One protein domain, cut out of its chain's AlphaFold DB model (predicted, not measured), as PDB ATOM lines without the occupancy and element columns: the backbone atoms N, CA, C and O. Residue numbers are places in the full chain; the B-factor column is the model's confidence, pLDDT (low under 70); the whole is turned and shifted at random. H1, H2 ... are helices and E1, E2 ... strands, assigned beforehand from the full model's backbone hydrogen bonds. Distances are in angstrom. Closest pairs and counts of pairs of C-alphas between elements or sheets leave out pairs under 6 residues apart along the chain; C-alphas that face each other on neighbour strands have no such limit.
ATOM      1  N   THR A 295      -5.410  87.530  57.211       96.00
ATOM      2  CA  THR A 295      -4.413  88.580  57.471       96.00
ATOM      3  C   THR A 295      -3.062  88.214  56.875       96.00
ATOM      4  O   THR A 295      -2.291  89.110  56.546       96.00
ATOM      5  N   VAL A 296      -2.769  86.923  56.680       95.81
ATOM      6  CA  VAL A 296      -1.510  86.470  56.082       95.81
ATOM      7  C   VAL A 296      -1.763  85.597  54.856       95.81
ATOM      8  O   VAL A 296      -2.371  84.532  54.937       95.81
ATOM      9  N   TRP A 297      -1.205  86.019  53.723       95.44
ATOM     10  CA  TRP A 297      -1.241  85.306  52.448       95.44
ATOM     11  C   TRP A 297       0.164  84.885  52.034       95.44
ATOM     12  O   TRP A 297       1.107  85.671  52.115       95.44
ATOM     13  N   GLN A 298       0.322  83.648  51.575       94.12
ATOM     14  CA  GLN A 298       1.606  83.091  51.151       94.12
ATOM     15  C   GLN A 298       1.512  82.493  49.759       94.12
ATOM     16  O   GLN A 298       0.531  81.827  49.437       94.12
ATOM     17  N   SER A 299       2.558  82.683  48.958       92.88
ATOM     18  CA  SER A 299       2.678  82.030  47.661       92.88
ATOM     19  C   SER A 299       2.612  80.505  47.808       92.88
ATOM     20  O   SER A 299       3.427  79.892  48.492       92.88
ATOM     21  N   LEU A 300       1.647  79.890  47.131       91.81
ATOM     22  CA  LEU A 300       1.555  78.449  46.912       91.81
ATOM     23  C   LEU A 300       2.434  78.012  45.733       91.81
ATOM     24  O   LEU A 300       3.033  76.943  45.760       91.81
ATOM     25  N   THR A 301       2.536  78.862  44.713       92.81
ATOM     26  CA  THR A 301       3.413  78.688  43.545       92.81
ATOM     27  C   THR A 301       4.228  79.960  43.322       92.81
ATOM     28  O   THR A 301       3.739  81.028  43.699       92.81
ATOM     29  N   PRO A 302       5.391  79.903  42.650       92.50
ATOM     30  CA  PRO A 302       6.234  81.080  42.457       92.50
ATOM     31  C   PRO A 302       5.485  82.249  41.802       92.50
ATOM     32  O   PRO A 302       4.872  82.090  40.743       92.50
ATOM     33  N   PHE A 303       5.563  83.432  42.406       93.94
ATOM     34  CA  PHE A 303       5.125  84.691  41.813       93.94
ATOM     35  C   PHE A 303       6.160  85.159  40.792       93.94
ATOM     36  O   PHE A 303       7.317  85.405  41.134       93.94
ATOM     37  N   VAL A 304       5.743  85.303  39.536       92.94
ATOM     38  CA  VAL A 304       6.577  85.885  38.480       92.94
ATOM     39  C   VAL A 304       6.114  87.320  38.238       92.94
ATOM     40  O   VAL A 304       4.975  87.512  37.807       92.94
ATOM     41  N   PRO A 305       6.964  88.335  38.468       92.00
ATOM     42  CA  PRO A 305       6.573  89.721  38.242       92.00
ATOM     43  C   PRO A 305       6.186  89.978  36.771       92.00
ATOM     44  O   PRO A 305       6.862  89.462  35.870       92.00
ATOM     45  N   PRO A 306       5.126  90.768  36.497       89.38
ATOM     46  CA  PRO A 306       4.711  91.105  35.133       89.38
ATOM     47  C   PRO A 306       5.836  91.717  34.286       89.38
ATOM     48  O   PRO A 306       6.009  91.359  33.119       89.38
ATOM     49  N   ARG A 307       6.648  92.595  34.888       86.56
ATOM     50  CA  ARG A 307       7.771  93.284  34.246       86.56
ATOM     51  C   ARG A 307       9.110  92.693  34.678       86.56
ATOM     52  O   ARG A 307       9.298  92.275  35.824       86.56
ATOM     53  N   HIS A 308      10.081  92.716  33.770       83.31
ATOM     54  CA  HIS A 308      11.455  92.324  34.082       83.31
ATOM     55  C   HIS A 308      12.065  93.236  35.154       83.31
ATOM     56  O   HIS A 308      12.110  94.453  35.001       83.31
ATOM     57  N   TRP A 309      12.582  92.627  36.219       81.38
ATOM     58  CA  TRP A 309      13.098  93.322  37.404       81.38
ATOM     59  C   TRP A 309      14.616  93.177  37.604       81.38
ATOM     60  O   TRP A 309      15.187  93.759  38.528       81.38
ATOM     61  N   TYR A 310      15.287  92.440  36.716       78.12
ATOM     62  CA  TYR A 310      16.733  92.216  36.719       78.12
ATOM     63  C   TYR A 310      17.368  92.600  35.373       78.12
ATOM     64  O   TYR A 310      16.719  92.570  34.326       78.12
ATOM     65  N   ARG A 311      18.653  92.982  35.394       64.81
ATOM     66  CA  ARG A 311      19.497  93.174  34.196       64.81
ATOM     67  C   ARG A 311      20.547  92.047  34.119       64.81
ATOM     68  O   ARG A 311      21.064  91.659  35.161       64.81
ATOM     69  N   LYS A 312      20.922  91.616  32.901       59.38
ATOM     70  CA  LYS A 312      21.925  90.560  32.579       59.38
ATOM     71  C   LYS A 312      21.498  89.112  32.922       59.38
ATOM     72  O   LYS A 312      20.327  88.858  33.193       59.38
ATOM     73  N   LYS A 313      22.434  88.152  32.794       57.53
ATOM     74  CA  LYS A 313      22.252  86.714  33.086       57.53
ATOM     75  C   LYS A 313      21.809  86.513  34.545       57.53
ATOM     76  O   LYS A 313      22.249  87.246  35.425       57.53
ATOM     77  N   ILE A 314      20.989  85.485  34.782       56.12
ATOM     78  CA  ILE A 314      20.329  85.148  36.065       56.12
ATOM     79  C   ILE A 314      21.288  85.176  37.274       56.12
ATOM     80  O   ILE A 314      20.888  85.601  38.351       56.12
ATOM     81  N   ALA A 315      22.554  84.788  37.091       52.50
ATOM     82  CA  ALA A 315      23.552  84.701  38.162       52.50
ATOM     83  C   ALA A 315      24.104  86.056  38.666       52.50
ATOM     84  O   ALA A 315      24.686  86.100  39.743       52.50
ATOM     85  N   GLU A 316      23.935  87.155  37.921       54.44
ATOM     86  CA  GLU A 316      24.538  88.473  38.225       54.44
ATOM     87  C   GLU A 316      23.487  89.578  38.447       54.44
ATOM     88  O   GLU A 316      23.789  90.773  38.361       54.44
ATOM     89  N   ALA A 317      22.227  89.191  38.655       55.75
ATOM     90  CA  ALA A 317      21.071  90.078  38.615       55.75
ATOM     91  C   ALA A 317      21.173  91.251  39.613       55.75
ATOM     92  O   ALA A 317      20.854  91.121  40.792       55.75
ATOM     93  N   ARG A 318      21.538  92.442  39.117       63.78
ATOM     94  CA  ARG A 318      21.299  93.704  39.834       63.78
ATOM     95  C   ARG A 318      19.814  94.040  39.734       63.78
ATOM     96  O   ARG A 318      19.307  94.287  38.633       63.78
ATOM     97  N   VAL A 319      19.137  94.014  40.877       68.88
ATOM     98  CA  VAL A 319      17.725  94.378  41.016       68.88
ATOM     99  C   VAL A 319      17.559  95.858  40.689       68.88
ATOM    100  O   VAL A 319      18.357  96.691  41.112       68.88
ATOM    101  N   ARG A 320      16.536  96.192  39.901       72.38
ATOM    102  CA  ARG A 320      16.080  97.580  39.790       72.38
ATOM    103  C   ARG A 320      15.121  97.830  40.947       72.38
ATOM    104  O   ARG A 320      14.021  97.290  40.921       72.38
ATOM    105  N   ASP A 321      15.502  98.645  41.925       73.81
ATOM    106  CA  ASP A 321      14.648  98.918  43.096       73.81
ATOM    107  C   ASP A 321      13.266  99.469  42.701       73.81
ATOM    108  O   ASP A 321      12.251  99.151  43.319       73.81
ATOM    109  N   SER A 322      13.195 100.229  41.600       79.94
ATOM    110  CA  SER A 322      11.941 100.734  41.028       79.94
ATOM    111  C   SER A 322      10.995  99.647  40.508       79.94
ATOM    112  O   SER A 322       9.800  99.901  40.383       79.94
ATOM    113  N   ASP A 323      11.518  98.461  40.207       85.00
ATOM    114  CA  ASP A 323      10.796  97.319  39.644       85.00
ATOM    115  C   ASP A 323      10.943  96.072  40.521       85.00
ATOM    116  O   ASP A 323      10.769  94.959  40.022       85.00
ATOM    117  N   SER A 324      11.257  96.230  41.812       90.25
ATOM    118  CA  SER A 324      11.400  95.083  42.705       90.25
ATOM    119  C   SER A 324      10.147  94.192  42.657       90.25
ATOM    120  O   SER A 324       9.024  94.697  42.507       90.25
ATOM    121  N   PRO A 325      10.300  92.864  42.763       92.06
ATOM    122  CA  PRO A 325       9.163  91.953  42.775       92.06
ATOM    123  C   PRO A 325       8.096  92.311  43.815       92.06
ATOM    124  O   PRO A 325       6.911  92.208  43.526       92.06
ATOM    125  N   GLU A 326       8.501  92.794  44.989       94.25
ATOM    126  CA  GLU A 326       7.615  93.238  46.067       94.25
ATOM    127  C   GLU A 326       6.783  94.449  45.644       94.25
ATOM    128  O   GLU A 326       5.587  94.521  45.927       94.25
ATOM    129  N   ARG A 327       7.398  95.406  44.939       93.38
ATOM    130  CA  ARG A 327       6.691  96.579  44.424       93.38
ATOM    131  C   ARG A 327       5.710  96.188  43.325       93.38
ATOM    132  O   ARG A 327       4.580  96.661  43.339       93.38
ATOM    133  N   GLN A 328       6.110  95.308  42.409       94.50
ATOM    134  CA  GLN A 328       5.214  94.803  41.364       94.50
ATOM    135  C   GLN A 328       4.068  93.959  41.935       94.50
ATOM    136  O   GLN A 328       2.946  94.040  41.444       94.50
ATOM    137  N   PHE A 329       4.327  93.193  42.996       94.75
ATOM    138  CA  PHE A 329       3.290  92.467  43.721       94.75
ATOM    139  C   PHE A 329       2.300  93.422  44.393       94.75
ATOM    140  O   PHE A 329       1.096  93.241  44.247       94.75
ATOM    141  N   ARG A 330       2.787  94.495  45.036       95.25
ATOM    142  CA  ARG A 330       1.928  95.555  45.587       95.25
ATOM    143  C   ARG A 330       1.049  96.205  44.514       95.25
ATOM    144  O   ARG A 330      -0.138  96.387  44.741       95.25
ATOM    145  N   VAL A 331       1.604  96.504  43.337       93.19
ATOM    146  CA  VAL A 331       0.816  97.019  42.200       93.19
ATOM    147  C   VAL A 331      -0.243  96.004  41.766       93.19
ATOM    148  O   VAL A 331      -1.398  96.379  41.617       93.19
ATOM    149  N   SER A 332       0.117  94.721  41.657       93.12
ATOM    150  CA  SER A 332      -0.827  93.654  41.284       93.12
ATOM    151  C   SER A 332      -1.970  93.504  42.303       93.12
ATOM    152  O   SER A 332      -3.102  93.234  41.919       93.12
ATOM    153  N   LEU A 333      -1.692  93.692  43.601       93.31
ATOM    154  CA  LEU A 333      -2.718  93.732  44.648       93.31
ATOM    155  C   LEU A 333      -3.663  94.929  44.459       93.31
ATOM    156  O   LEU A 333      -4.878  94.753  44.498       93.31
ATOM    157  N   GLY A 334      -3.118  96.119  44.193       92.25
ATOM    158  CA  GLY A 334      -3.917  97.317  43.922       92.25
ATOM    159  C   GLY A 334      -4.800  97.175  42.677       92.25
ATOM    160  O   GLY A 334      -5.980  97.513  42.718       92.25
ATOM    161  N   GLU A 335      -4.270  96.601  41.594       88.94
ATOM    162  CA  GLU A 335      -5.029  96.282  40.371       88.94
ATOM    163  C   GLU A 335      -6.149  95.259  40.624       88.94
ATOM    164  O   GLU A 335      -7.184  95.298  39.963       88.94
ATOM    165  N   ALA A 336      -5.974  94.378  41.612       86.25
ATOM    166  CA  ALA A 336      -6.995  93.440  42.068       86.25
ATOM    167  C   ALA A 336      -8.010  94.059  43.055       86.25
ATOM    168  O   ALA A 336      -8.838  93.334  43.607       86.25
ATOM    169  N   GLY A 337      -7.953  95.375  43.295       89.81
ATOM    170  CA  GLY A 337      -8.864  96.092  44.195       89.81
ATOM    171  C   GLY A 337      -8.562  95.905  45.683       89.81
ATOM    172  O   GLY A 337      -9.431  96.146  46.519       89.81
ATOM    173  N   VAL A 338      -7.354  95.453  46.031       91.94
ATOM    174  CA  VAL A 338      -6.921  95.275  47.422       91.94
ATOM    175  C   VAL A 338      -6.241  96.548  47.919       91.94
ATOM    176  O   VAL A 338      -5.358  97.081  47.252       91.94
ATOM    177  N   GLU A 339      -6.609  97.018  49.113       92.50
ATOM    178  CA  GLU A 339      -5.931  98.144  49.764       92.50
ATOM    179  C   GLU A 339      -4.491  97.763  50.145       92.50
ATOM    180  O   GLU A 339      -4.248  96.700  50.724       92.50
ATOM    181  N   THR A 340      -3.520  98.621  49.818       92.38
ATOM    182  CA  THR A 340      -2.089  98.275  49.906       92.38
ATOM    183  C   THR A 340      -1.236  99.233  50.732       92.38
ATOM    184  O   THR A 340      -0.029  98.997  50.838       92.38
ATOM    185  N   SER A 341      -1.822 100.270  51.341       91.31
ATOM    186  CA  SER A 341      -1.095 101.238  52.179       91.31
ATOM    187  C   SER A 341      -0.253 100.568  53.271       91.31
ATOM    188  O   SER A 341       0.917 100.902  53.446       91.31
ATOM    189  N   ASP A 342      -0.825  99.557  53.927       92.88
ATOM    190  CA  ASP A 342      -0.268  98.951  55.142       92.88
ATOM    191  C   ASP A 342       0.185  97.495  54.942       92.88
ATOM    192  O   ASP A 342       0.454  96.781  55.911       92.88
ATOM    193  N   VAL A 343       0.255  97.014  53.693       96.12
ATOM    194  CA  VAL A 343       0.682  95.634  53.423       96.12
ATOM    195  C   VAL A 343       2.197  95.493  53.568       96.12
ATOM    196  O   VAL A 343       2.991  96.131  52.860       96.12
ATOM    197  N   VAL A 344       2.604  94.586  54.452       97.00
ATOM    198  CA  VAL A 344       3.999  94.178  54.613       97.00
ATOM    199  C   VAL A 344       4.250  92.980  53.707       97.00
ATOM    200  O   VAL A 344       3.647  91.924  53.882       97.00
ATOM    201  N   ILE A 345       5.140  93.144  52.727       96.06
ATOM    202  CA  ILE A 345       5.502  92.094  51.769       96.06
ATOM    203  C   ILE A 345       6.925  91.639  52.069       96.06
ATOM    204  O   ILE A 345       7.849  92.451  52.049       96.06
ATOM    205  N   THR A 346       7.104  90.345  52.309       94.50
ATOM    206  CA  THR A 346       8.414  89.731  52.540       94.50
ATOM    207  C   THR A 346       8.628  88.544  51.613       94.50
ATOM    208  O   THR A 346       7.681  87.871  51.202       94.50
ATOM    209  N   ARG A 347       9.890  88.266  51.276       91.75
ATOM    210  CA  ARG A 347      10.262  86.971  50.698       91.75
ATOM    211  C   ARG A 347      10.297  85.939  51.813       91.75
ATOM    212  O   ARG A 347      10.709  86.261  52.927       91.75
ATOM    213  N   PHE A 348       9.886  84.717  51.518       85.06
ATOM    214  CA  PHE A 348      10.065  83.606  52.445       85.06
ATOM    215  C   PHE A 348      10.711  82.426  51.731       85.06
ATOM    216  O   PHE A 348      10.559  82.263  50.521       85.06
ATOM    217  N   GLU A 349      11.444  81.629  52.495       75.56
ATOM    218  CA  GLU A 349      12.123  80.441  51.993       75.56
ATOM    219  C   GLU A 349      11.288  79.205  52.323       75.56
ATOM    220  O   GLU A 349      10.689  79.111  53.399       75.56
ATOM    221  N   PHE A 350      11.268  78.244  51.408       70.06
ATOM    222  CA  PHE A 350      10.781  76.900  51.681       70.06
ATOM    223  C   PHE A 350      11.840  75.901  51.215       70.06
ATOM    224  O   PHE A 350      12.360  76.071  50.114       70.06
ATOM    225  N   GLU A 351      12.174  74.926  52.074       59.22
ATOM    226  CA  GLU A 351      13.085  73.786  51.846       59.22
ATOM    227  C   GLU A 351      14.001  73.932  50.609       59.22
ATOM    228  O   GLU A 351      13.884  73.178  49.649       59.22
ATOM    229  N   GLN A 352      14.938  74.893  50.655       52.16
ATOM    230  CA  GLN A 352      16.019  75.130  49.672       52.16
ATOM    231  C   GLN A 352      15.738  76.019  48.444       52.16
ATOM    232  O   GLN A 352      16.573  76.058  47.537       52.16
ATOM    233  N   SER A 353      14.658  76.803  48.388       56.50
ATOM    234  CA  SER A 353      14.507  77.788  47.304       56.50
ATOM    235  C   SER A 353      13.920  79.125  47.757       56.50
ATOM    236  O   SER A 353      12.842  79.202  48.342       56.50
ATOM    237  N   THR A 354      14.644  80.201  47.435       59.22
ATOM    238  CA  THR A 354      14.168  81.594  47.492       59.22
ATOM    239  C   THR A 354      13.575  82.055  46.156       59.22
ATOM    240  O   THR A 354      12.841  83.046  46.101       59.22
ATOM    241  N   TRP A 355      13.891  81.342  45.073       69.88
ATOM    242  CA  TRP A 355      13.464  81.627  43.708       69.88
ATOM    243  C   TRP A 355      13.559  80.379  42.821       69.88
ATOM    244  O   TRP A 355      14.410  79.512  43.023       69.88
ATOM    245  N   ASP A 356      12.719  80.319  41.790       75.69
ATOM    246  CA  ASP A 356      12.713  79.238  40.801       75.69
ATOM    247  C   ASP A 356      12.739  79.806  39.373       75.69
ATOM    248  O   ASP A 356      12.281  80.923  39.115       75.69
ATOM    249  N   VAL A 357      13.281  79.045  38.422       76.50
ATOM    250  CA  VAL A 357      13.194  79.373  36.995       76.50
ATOM    251  C   VAL A 357      11.908  78.772  36.455       76.50
ATOM    252  O   VAL A 357      11.829  77.589  36.121       76.50
ATOM    253  N   CYS A 358      10.894  79.614  36.328       79.75
ATOM    254  CA  CYS A 358       9.585  79.206  35.862       79.75
ATOM    255  C   CYS A 358       9.494  79.367  34.348       79.75
ATOM    256  O   CYS A 358       9.833  80.421  33.804       79.75
ATOM    257  N   LYS A 359       8.969  78.346  33.666       83.62
ATOM    258  CA  LYS A 359       8.457  78.542  32.307       83.62
ATOM    259  C   LYS A 359       7.280  79.519  32.375       83.62
ATOM    260  O   LYS A 359       6.422  79.359  33.240       83.62
ATOM    261  N   VAL A 360       7.219  80.487  31.471       81.06
ATOM    262  CA  VAL A 360       6.090  81.416  31.337       81.06
ATOM    263  C   VAL A 360       5.338  81.177  30.032       81.06
ATOM    264  O   VAL A 360       5.909  80.695  29.054       81.06
ATOM    265  N   HIS A 361       4.044  81.496  30.025       79.69
ATOM    266  CA  HIS A 361       3.255  81.454  28.799       79.69
ATOM    267  C   HIS A 361       3.626  82.648  27.922       79.69
ATOM    268  O   HIS A 361       3.478  83.791  28.352       79.69
ATOM    269  N   LEU A 362       4.057  82.383  26.690       77.19
ATOM    270  CA  LEU A 362       4.265  83.411  25.677       77.19
ATOM    271  C   LEU A 362       3.261  83.204  24.536       77.19
ATOM    272  O   LEU A 362       3.174  82.092  24.002       77.19
ATOM    273  N   PRO A 363       2.530  84.254  24.119       73.25
ATOM    274  CA  PRO A 363       1.737  84.215  22.901       73.25
ATOM    275  C   PRO A 363       2.577  83.752  21.707       73.25
ATOM    276  O   PRO A 363       3.750  84.107  21.578       73.25
ATOM    277  N   LYS A 364       1.959  82.990  20.798       71.94
ATOM    278  CA  LYS A 364       2.652  82.354  19.667       71.94
ATOM    279  C   LYS A 364       3.505  83.336  18.849       71.94
ATOM    280  O   LYS A 364       4.645  83.022  18.541       71.94
ATOM    281  N   HIS A 365       2.991  84.535  18.569       68.31
ATOM    282  CA  HIS A 365       3.709  85.553  17.797       68.31
ATOM    283  C   HIS A 365       4.975  86.076  18.503       68.31
ATOM    284  O   HIS A 365       5.969  86.335  17.837       68.31
ATOM    285  N   ILE A 366       4.970  86.181  19.838       67.00
ATOM    286  CA  ILE A 366       6.150  86.591  20.624       67.00
ATOM    287  C   ILE A 366       7.188  85.470  20.635       67.00
ATOM    288  O   ILE A 366       8.379  85.719  20.448       67.00
ATOM    289  N   ARG A 367       6.727  84.227  20.820       61.25
ATOM    290  CA  ARG A 367       7.587  83.041  20.819       61.25
ATOM    291  C   ARG A 367       8.300  82.867  19.481       61.25
ATOM    292  O   ARG A 367       9.504  82.649  19.465       61.25
ATOM    293  N   ASP A 368       7.569  82.986  18.377       68.38
ATOM    294  CA  ASP A 368       8.120  82.795  17.033       68.38
ATOM    295  C   ASP A 368       9.093  83.939  16.653       68.38
ATOM    296  O   ASP A 368      10.005  83.735  15.856       68.38
ATOM    297  N   ALA A 369       8.958  85.115  17.280       66.75
ATOM    298  CA  ALA A 369       9.867  86.251  17.119       66.75
ATOM    299  C   ALA A 369      11.132  86.187  18.003       66.75
ATOM    300  O   ALA A 369      11.981  87.070  17.889       66.75
ATOM    301  N   ASN A 370      11.267  85.195  18.899       62.03
ATOM    302  CA  ASN A 370      12.338  85.109  19.911       62.03
ATOM    303  C   ASN A 370      12.535  86.403  20.733       62.03
ATOM    304  O   ASN A 370      13.623  86.661  21.251       62.03
ATOM    305  N   ALA A 371      11.494  87.230  20.849       59.88
ATOM    306  CA  ALA A 371      11.600  88.563  21.439       59.88
ATOM    307  C   ALA A 371      11.681  88.526  22.975       59.88
ATOM    308  O   ALA A 371      12.239  89.437  23.584       59.88
ATOM    309  N   GLU A 372      11.165  87.463  23.603       60.00
ATOM    310  CA  GLU A 372      11.195  87.276  25.053       60.00
ATOM    311  C   GLU A 372      11.595  85.847  25.450       60.00
ATOM    312  O   GLU A 372      11.212  84.889  24.773       60.00
ATOM    313  N   PRO A 373      12.331  85.672  26.566       66.69
ATOM    314  CA  PRO A 373      12.642  84.349  27.084       66.69
ATOM    315  C   PRO A 373      11.381  83.679  27.642       66.69
ATOM    316  O   PRO A 373      10.656  84.255  28.453       66.69
ATOM    317  N   ASP A 374      11.168  82.409  27.293       78.50
ATOM    318  CA  ASP A 374      10.075  81.573  27.817       78.50
ATOM    319  C   ASP A 374      10.295  81.137  29.276       78.50
ATOM    320  O   ASP A 374       9.525  80.345  29.823       78.50
ATOM    321  N   ARG A 375      11.343  81.660  29.920       83.62
ATOM    322  CA  ARG A 375      11.729  81.398  31.303       83.62
ATOM    323  C   ARG A 375      11.984  82.698  32.045       83.62
ATOM    324  O   ARG A 375      12.750  83.545  31.586       83.62
ATOM    325  N   ARG A 376      11.385  82.828  33.226       86.06
ATOM    326  CA  ARG A 376      11.553  83.979  34.121       86.06
ATOM    327  C   ARG A 376      11.796  83.512  35.552       86.06
ATOM    328  O   ARG A 376      11.439  82.396  35.918       86.06
ATOM    329  N   ILE A 377      12.414  84.376  36.353       86.88
ATOM    330  CA  ILE A 377      12.619  84.126  37.782       86.88
ATOM    331  C   ILE A 377      11.289  84.353  38.507       86.88
ATOM    332  O   ILE A 377      10.761  85.469  38.494       86.88
ATOM    333  N   GLY A 378      10.765  83.294  39.114       89.88
ATOM    334  CA  GLY A 378       9.672  83.343  40.075       89.88
ATOM    335  C   GLY A 378      10.210  83.382  41.499       89.88
ATOM    336  O   GLY A 378      11.265  82.821  41.780       89.88
ATOM    337  N   ILE A 379       9.493  84.048  42.395       91.31
ATOM    338  CA  ILE A 379       9.861  84.185  43.806       91.31
ATOM    339  C   ILE A 379       8.687  83.826  44.715       91.31
ATOM    340  O   ILE A 379       7.530  83.912  44.306       91.31
ATOM    341  N   PHE A 380       8.973  83.456  45.958       92.19
ATOM    342  CA  PHE A 380       7.944  83.183  46.958       92.19
ATOM    343  C   PHE A 380       7.763  84.390  47.876       92.19
ATOM    344  O   PHE A 380       8.720  84.892  48.470       92.19
ATOM    345  N   LEU A 381       6.523  84.871  47.969       94.19
ATOM    346  CA  LEU A 381       6.155  86.068  48.713       94.19
ATOM    347  C   LEU A 381       5.139  85.755  49.808       94.19
ATOM    348  O   LEU A 381       4.230  84.941  49.639       94.19
ATOM    349  N   ARG A 382       5.274  86.460  50.925       95.31
ATOM    350  CA  ARG A 382       4.286  86.546  51.993       95.31
ATOM    351  C   ARG A 382       3.786  87.983  52.066       95.31
ATOM    352  O   ARG A 382       4.598  88.903  52.103       95.31
ATOM    353  N   ALA A 383       2.472  88.163  52.100       95.69
ATOM    354  CA  ALA A 383       1.835  89.436  52.416       95.69
ATOM    355  C   ALA A 383       1.129  89.341  53.765       95.69
ATOM    356  O   ALA A 383       0.317  88.440  53.974       95.69
ATOM    357  N   SER A 384       1.433  90.289  54.644       96.81
ATOM    358  CA  SER A 384       0.774  90.469  55.931       96.81
ATOM    359  C   SER A 384      -0.010  91.775  55.917       96.81
ATOM    360  O   SER A 384       0.548  92.840  55.648       96.81
ATOM    361  N   PHE A 385      -1.298  91.677  56.214       96.38
ATOM    362  CA  PHE A 385      -2.253  92.773  56.270       96.38
ATOM    363  C   PHE A 385      -2.652  93.033  57.730       96.38
ATOM    364  O   PHE A 385      -2.791  92.083  58.504       96.38
ATOM    365  N   PRO A 386      -2.899  94.296  58.122       95.69
ATOM    366  CA  PRO A 386      -3.340  94.623  59.481       95.69
ATOM    367  C   PRO A 386      -4.775  94.162  59.780       95.69
ATOM    368  O   PRO A 386      -5.183  94.107  60.937       95.69
ATOM    369  N   ARG A 387      -5.564  93.858  58.744       94.62
ATOM    370  CA  ARG A 387      -6.951  93.391  58.828       94.62
ATOM    371  C   ARG A 387      -7.157  92.228  57.852       94.62
ATOM    372  O   ARG A 387      -6.421  92.160  56.868       94.62
ATOM    373  N   PRO A 388      -8.118  91.319  58.095       95.00
ATOM    374  CA  PRO A 388      -8.412  90.245  57.154       95.00
ATOM    375  C   PRO A 388      -8.816  90.798  55.781       95.00
ATOM    376  O   PRO A 388      -9.681  91.668  55.689       95.00
ATOM    377  N   VAL A 389      -8.193  90.281  54.724       93.50
ATOM    378  CA  VAL A 389      -8.438  90.662  53.327       93.50
ATOM    379  C   VAL A 389      -8.811  89.419  52.527       93.50
ATOM    380  O   VAL A 389      -8.216  88.357  52.716       93.50
ATOM    381  N   ILE A 390      -9.779  89.557  51.621       91.31
ATOM    382  CA  ILE A 390     -10.106  88.547  50.608       91.31
ATOM    383  C   ILE A 390      -9.289  88.862  49.354       91.31
ATOM    384  O   ILE A 390      -9.361  89.980  48.847       91.31
ATOM    385  N   LEU A 391      -8.548  87.884  48.830       87.56
ATOM    386  CA  LEU A 391      -7.964  87.971  47.490       87.56
ATOM    387  C   LEU A 391      -8.971  87.392  46.477       87.56
ATOM    388  O   LEU A 391      -9.144  86.173  46.466       87.56
ATOM    389  N   PRO A 392      -9.641  88.213  45.636       68.88
ATOM    390  CA  PRO A 392     -10.770  87.761  44.805       68.88
ATOM    391  C   PRO A 392     -10.388  86.641  43.832       68.88
ATOM    392  O   PRO A 392     -11.114  85.664  43.662       68.88
ATOM    393  N   PHE A 393      -9.198  86.767  43.246       74.75
ATOM    394  CA  PHE A 393      -8.499  85.709  42.536       74.75
ATOM    395  C   PHE A 393      -7.128  85.598  43.182       74.75
ATOM    396  O   PHE A 393      -6.324  86.520  43.043       74.75
ATOM    397  N   PRO A 394      -6.820  84.508  43.898       78.00
ATOM    398  CA  PRO A 394      -5.591  84.410  44.661       78.00
ATOM    399  C   PRO A 394      -4.444  84.015  43.725       78.00
ATOM    400  O   PRO A 394      -3.651  83.144  44.051       78.00
ATOM    401  N   VAL A 395      -4.398  84.592  42.523       91.06
ATOM    402  CA  VAL A 395      -3.416  84.342  41.472       91.06
ATOM    403  C   VAL A 395      -2.998  85.681  40.881       91.06
ATOM    404  O   VAL A 395      -3.813  86.418  40.336       91.06
ATOM    405  N   LEU A 396      -1.726  86.028  41.024       92.81
ATOM    406  CA  LEU A 396      -1.211  87.354  40.686       92.81
ATOM    407  C   LEU A 396       0.076  87.234  39.869       92.81
ATOM    408  O   LEU A 396       0.834  86.275  40.004       92.81
ATOM    409  N   GLY A 397       0.343  88.231  39.030       92.62
ATOM    410  CA  GLY A 397       1.557  88.288  38.219       92.62
ATOM    411  C   GLY A 397       1.456  87.584  36.865       92.62
ATOM    412  O   GLY A 397       0.379  87.330  36.326       92.62
ATOM    413  N   HIS A 398       2.615  87.308  36.272       91.25
ATOM    414  CA  HIS A 398       2.719  86.766  34.922       91.25
ATOM    415  C   HIS A 398       2.306  85.291  34.861       91.25
ATOM    416  O   HIS A 398       2.746  84.465  35.659       91.25
ATOM    417  N   SER A 399       1.536  84.926  33.832       92.38
ATOM    418  CA  SER A 399       0.992  83.570  33.636       92.38
ATOM    419  C   SER A 399       0.130  83.069  34.807       92.38
ATOM    420  O   SER A 399       0.029  81.859  35.012       92.38
ATOM    421  N   SER A 400      -0.515  83.965  35.556       92.75
ATOM    422  CA  SER A 400      -1.421  83.601  36.656       92.75
ATOM    423  C   SER A 400      -2.579  82.698  36.205       92.75
ATOM    424  O   SER A 400      -2.933  81.748  36.900       92.75
ATOM    425  N   HIS A 401      -3.067  82.883  34.973       91.06
ATOM    426  CA  HIS A 401      -4.036  81.994  34.308       91.06
ATOM    427  C   HIS A 401      -3.579  80.533  34.174       91.06
ATOM    428  O   HIS A 401      -4.411  79.645  33.999       91.06
ATOM    429  N   PHE A 402      -2.273  80.277  34.261       94.56
ATOM    430  CA  PHE A 402      -1.662  78.946  34.186       94.56
ATOM    431  C   PHE A 402      -1.082  78.489  35.530       94.56
ATOM    432  O   PHE A 402      -0.259  77.573  35.572       94.56
ATOM    433  N   GLY A 403      -1.499  79.134  36.622       93.94
ATOM    434  CA  GLY A 403      -1.191  78.719  37.981       93.94
ATOM    435  C   GLY A 403       0.136  79.223  38.536       93.94
ATOM    436  O   GLY A 403       0.564  78.699  39.555       93.94
ATOM    437  N   LEU A 404       0.799  80.208  37.924       94.12
ATOM    438  CA  LEU A 404       1.872  80.931  38.620       94.12
ATOM    439  C   LEU A 404       1.299  81.998  39.557       94.12
ATOM    440  O   LEU A 404       0.184  82.475  39.367       94.12
ATOM    441  N   GLY A 405       2.064  82.347  40.590       94.44
ATOM    442  CA  GLY A 405       1.684  83.357  41.574       94.44
ATOM    443  C   GLY A 405       0.370  83.071  42.296       94.44
ATOM    444  O   GLY A 405      -0.341  84.011  42.627       94.44
ATOM    445  N   GLN A 406       0.035  81.798  42.520       95.06
ATOM    446  CA  GLN A 406      -1.045  81.394  43.414       95.06
ATOM    447  C   GLN A 406      -0.697  81.716  44.870       95.06
ATOM    448  O   GLN A 406       0.445  81.499  45.276       95.06
ATOM    449  N   PHE A 407      -1.673  82.158  45.659       94.19
ATOM    450  CA  PHE A 407      -1.561  82.473  47.081       94.19
ATOM    451  C   PHE A 407      -2.607  81.713  47.898       94.19
ATOM    452  O   PHE A 407      -3.703  81.422  47.429       94.19
ATOM    453  N   VAL A 408      -2.267  81.390  49.139       92.81
ATOM    454  CA  VAL A 408      -3.164  80.749  50.106       92.81
ATOM    455  C   VAL A 408      -3.050  81.441  51.456       92.81
ATOM    456  O   VAL A 408      -1.997  81.993  51.787       92.81
ATOM    457  N   ALA A 409      -4.126  81.403  52.237       93.31
ATOM    458  CA  ALA A 409      -4.114  81.869  53.615       93.31
ATOM    459  C   ALA A 409      -3.133  81.025  54.445       93.31
ATOM    460  O   ALA A 409      -3.224  79.797  54.464       93.31
ATOM    461  N   ALA A 410      -2.194  81.673  55.133       87.12
ATOM    462  CA  ALA A 410      -1.233  80.980  55.988       87.12
ATOM    463  C   ALA A 410      -1.885  80.461  57.277       87.12
ATOM    464  O   ALA A 410      -1.529  79.391  57.768       87.12
TER     465      ALA A 410
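This is residues 295 to 410 of the 414 residues of an uncharacterized protein of Blastopirellula marina DSM 3645 (UniProt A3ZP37). A twisted four-stranded sheet has the helix H1 slantwise over one face, and from it a two-stranded ribbon, E3 and E4, runs off to the short helix H2 at the far end of the long axis. E4 runs on into E5 of the sheet, and the long links, residues 300 to 324 and 390 to 406, have no named element. The 116 printed residues hold two named helices and six named strands in the order E1 H1 E2 E3 H2 E4 E5 E6; the sheet's order is E2, E5, E1, E6, antiparallel throughout, as is the pair E3 and E4. The class is mixed, helices and strands, with under half of the residues in named elements. The whole is compact, with a radius of gyration of the C-alphas of 14.3 A, yet elongated, spanning 45 by 29 by 28 A.

Begin with the sheet, where inner strands E5, residues 381 to 389, and E1, residues 295 to 299, are antiparallel neighbours, with N 297 and O 383 2.9 A apart, within hydrogen-bond range. Edge strand E2, residues 344 to 347, is antiparallel to E5, with N 346 and O 382 at 2.9 A. Edge strand E6, residues 407 to 409, is antiparallel to E1, with N 408 and O 298 at 2.8 A. Look next at H1, residues 325 to 335, which is on the sheet at a height of 10.3 A, over E2 and E5, its line at 43 degrees to E2 on the local plane, slantwise to the strands. The closest C-alphas of H1 and E2 are those of Glu 326 and Ile 345, 6.2 A apart. E1, H1 and E2 form a split strand-helix-strand unit, two strands running the same way with E5 between them, and its crossover is right-handed. With H1 on one face, helix and sheet make two layers. Beyond the sheet, E3, residues 355 to 359, and E4, residues 375 to 379, are antiparallel, with N 356 and O 378 at 2.9 A. E4 runs on into E5 across one residue at 49 degrees, and E5 bends by 110 degrees at residue 386. H2, residues 364 to 368, is not on the four-stranded sheet. In H1 and H2 every O i to N i+4 pair is within hydrogen-bond range.

Find C-alpha 295 at (-4.413, 88.580, 57.471), where E1 begins and runs 13.8 A. H1 starts from C-alpha 325 at (9.163, 91.953, 42.775) and measures 15.0 A. E3 measures 12.8 A, E4 12.9 A and E5 16.0 A. E6 ends with C-alpha 409 at (-4.114, 81.869, 53.615).

The two C-alphas farthest apart are those of Asp 368 and Arg 387, at 45.7 A. The printed part has no cut. Look along residues 310 to 311 and 318 to 319 for a short antiparallel pairing within the long link from E1 to H1; the link from E5 to E6 is long too. Mean pLDDT of the printed part is 83.4, and it is under 70 at residues 311 to 319, 351 to 355, 365 to 373 and 392.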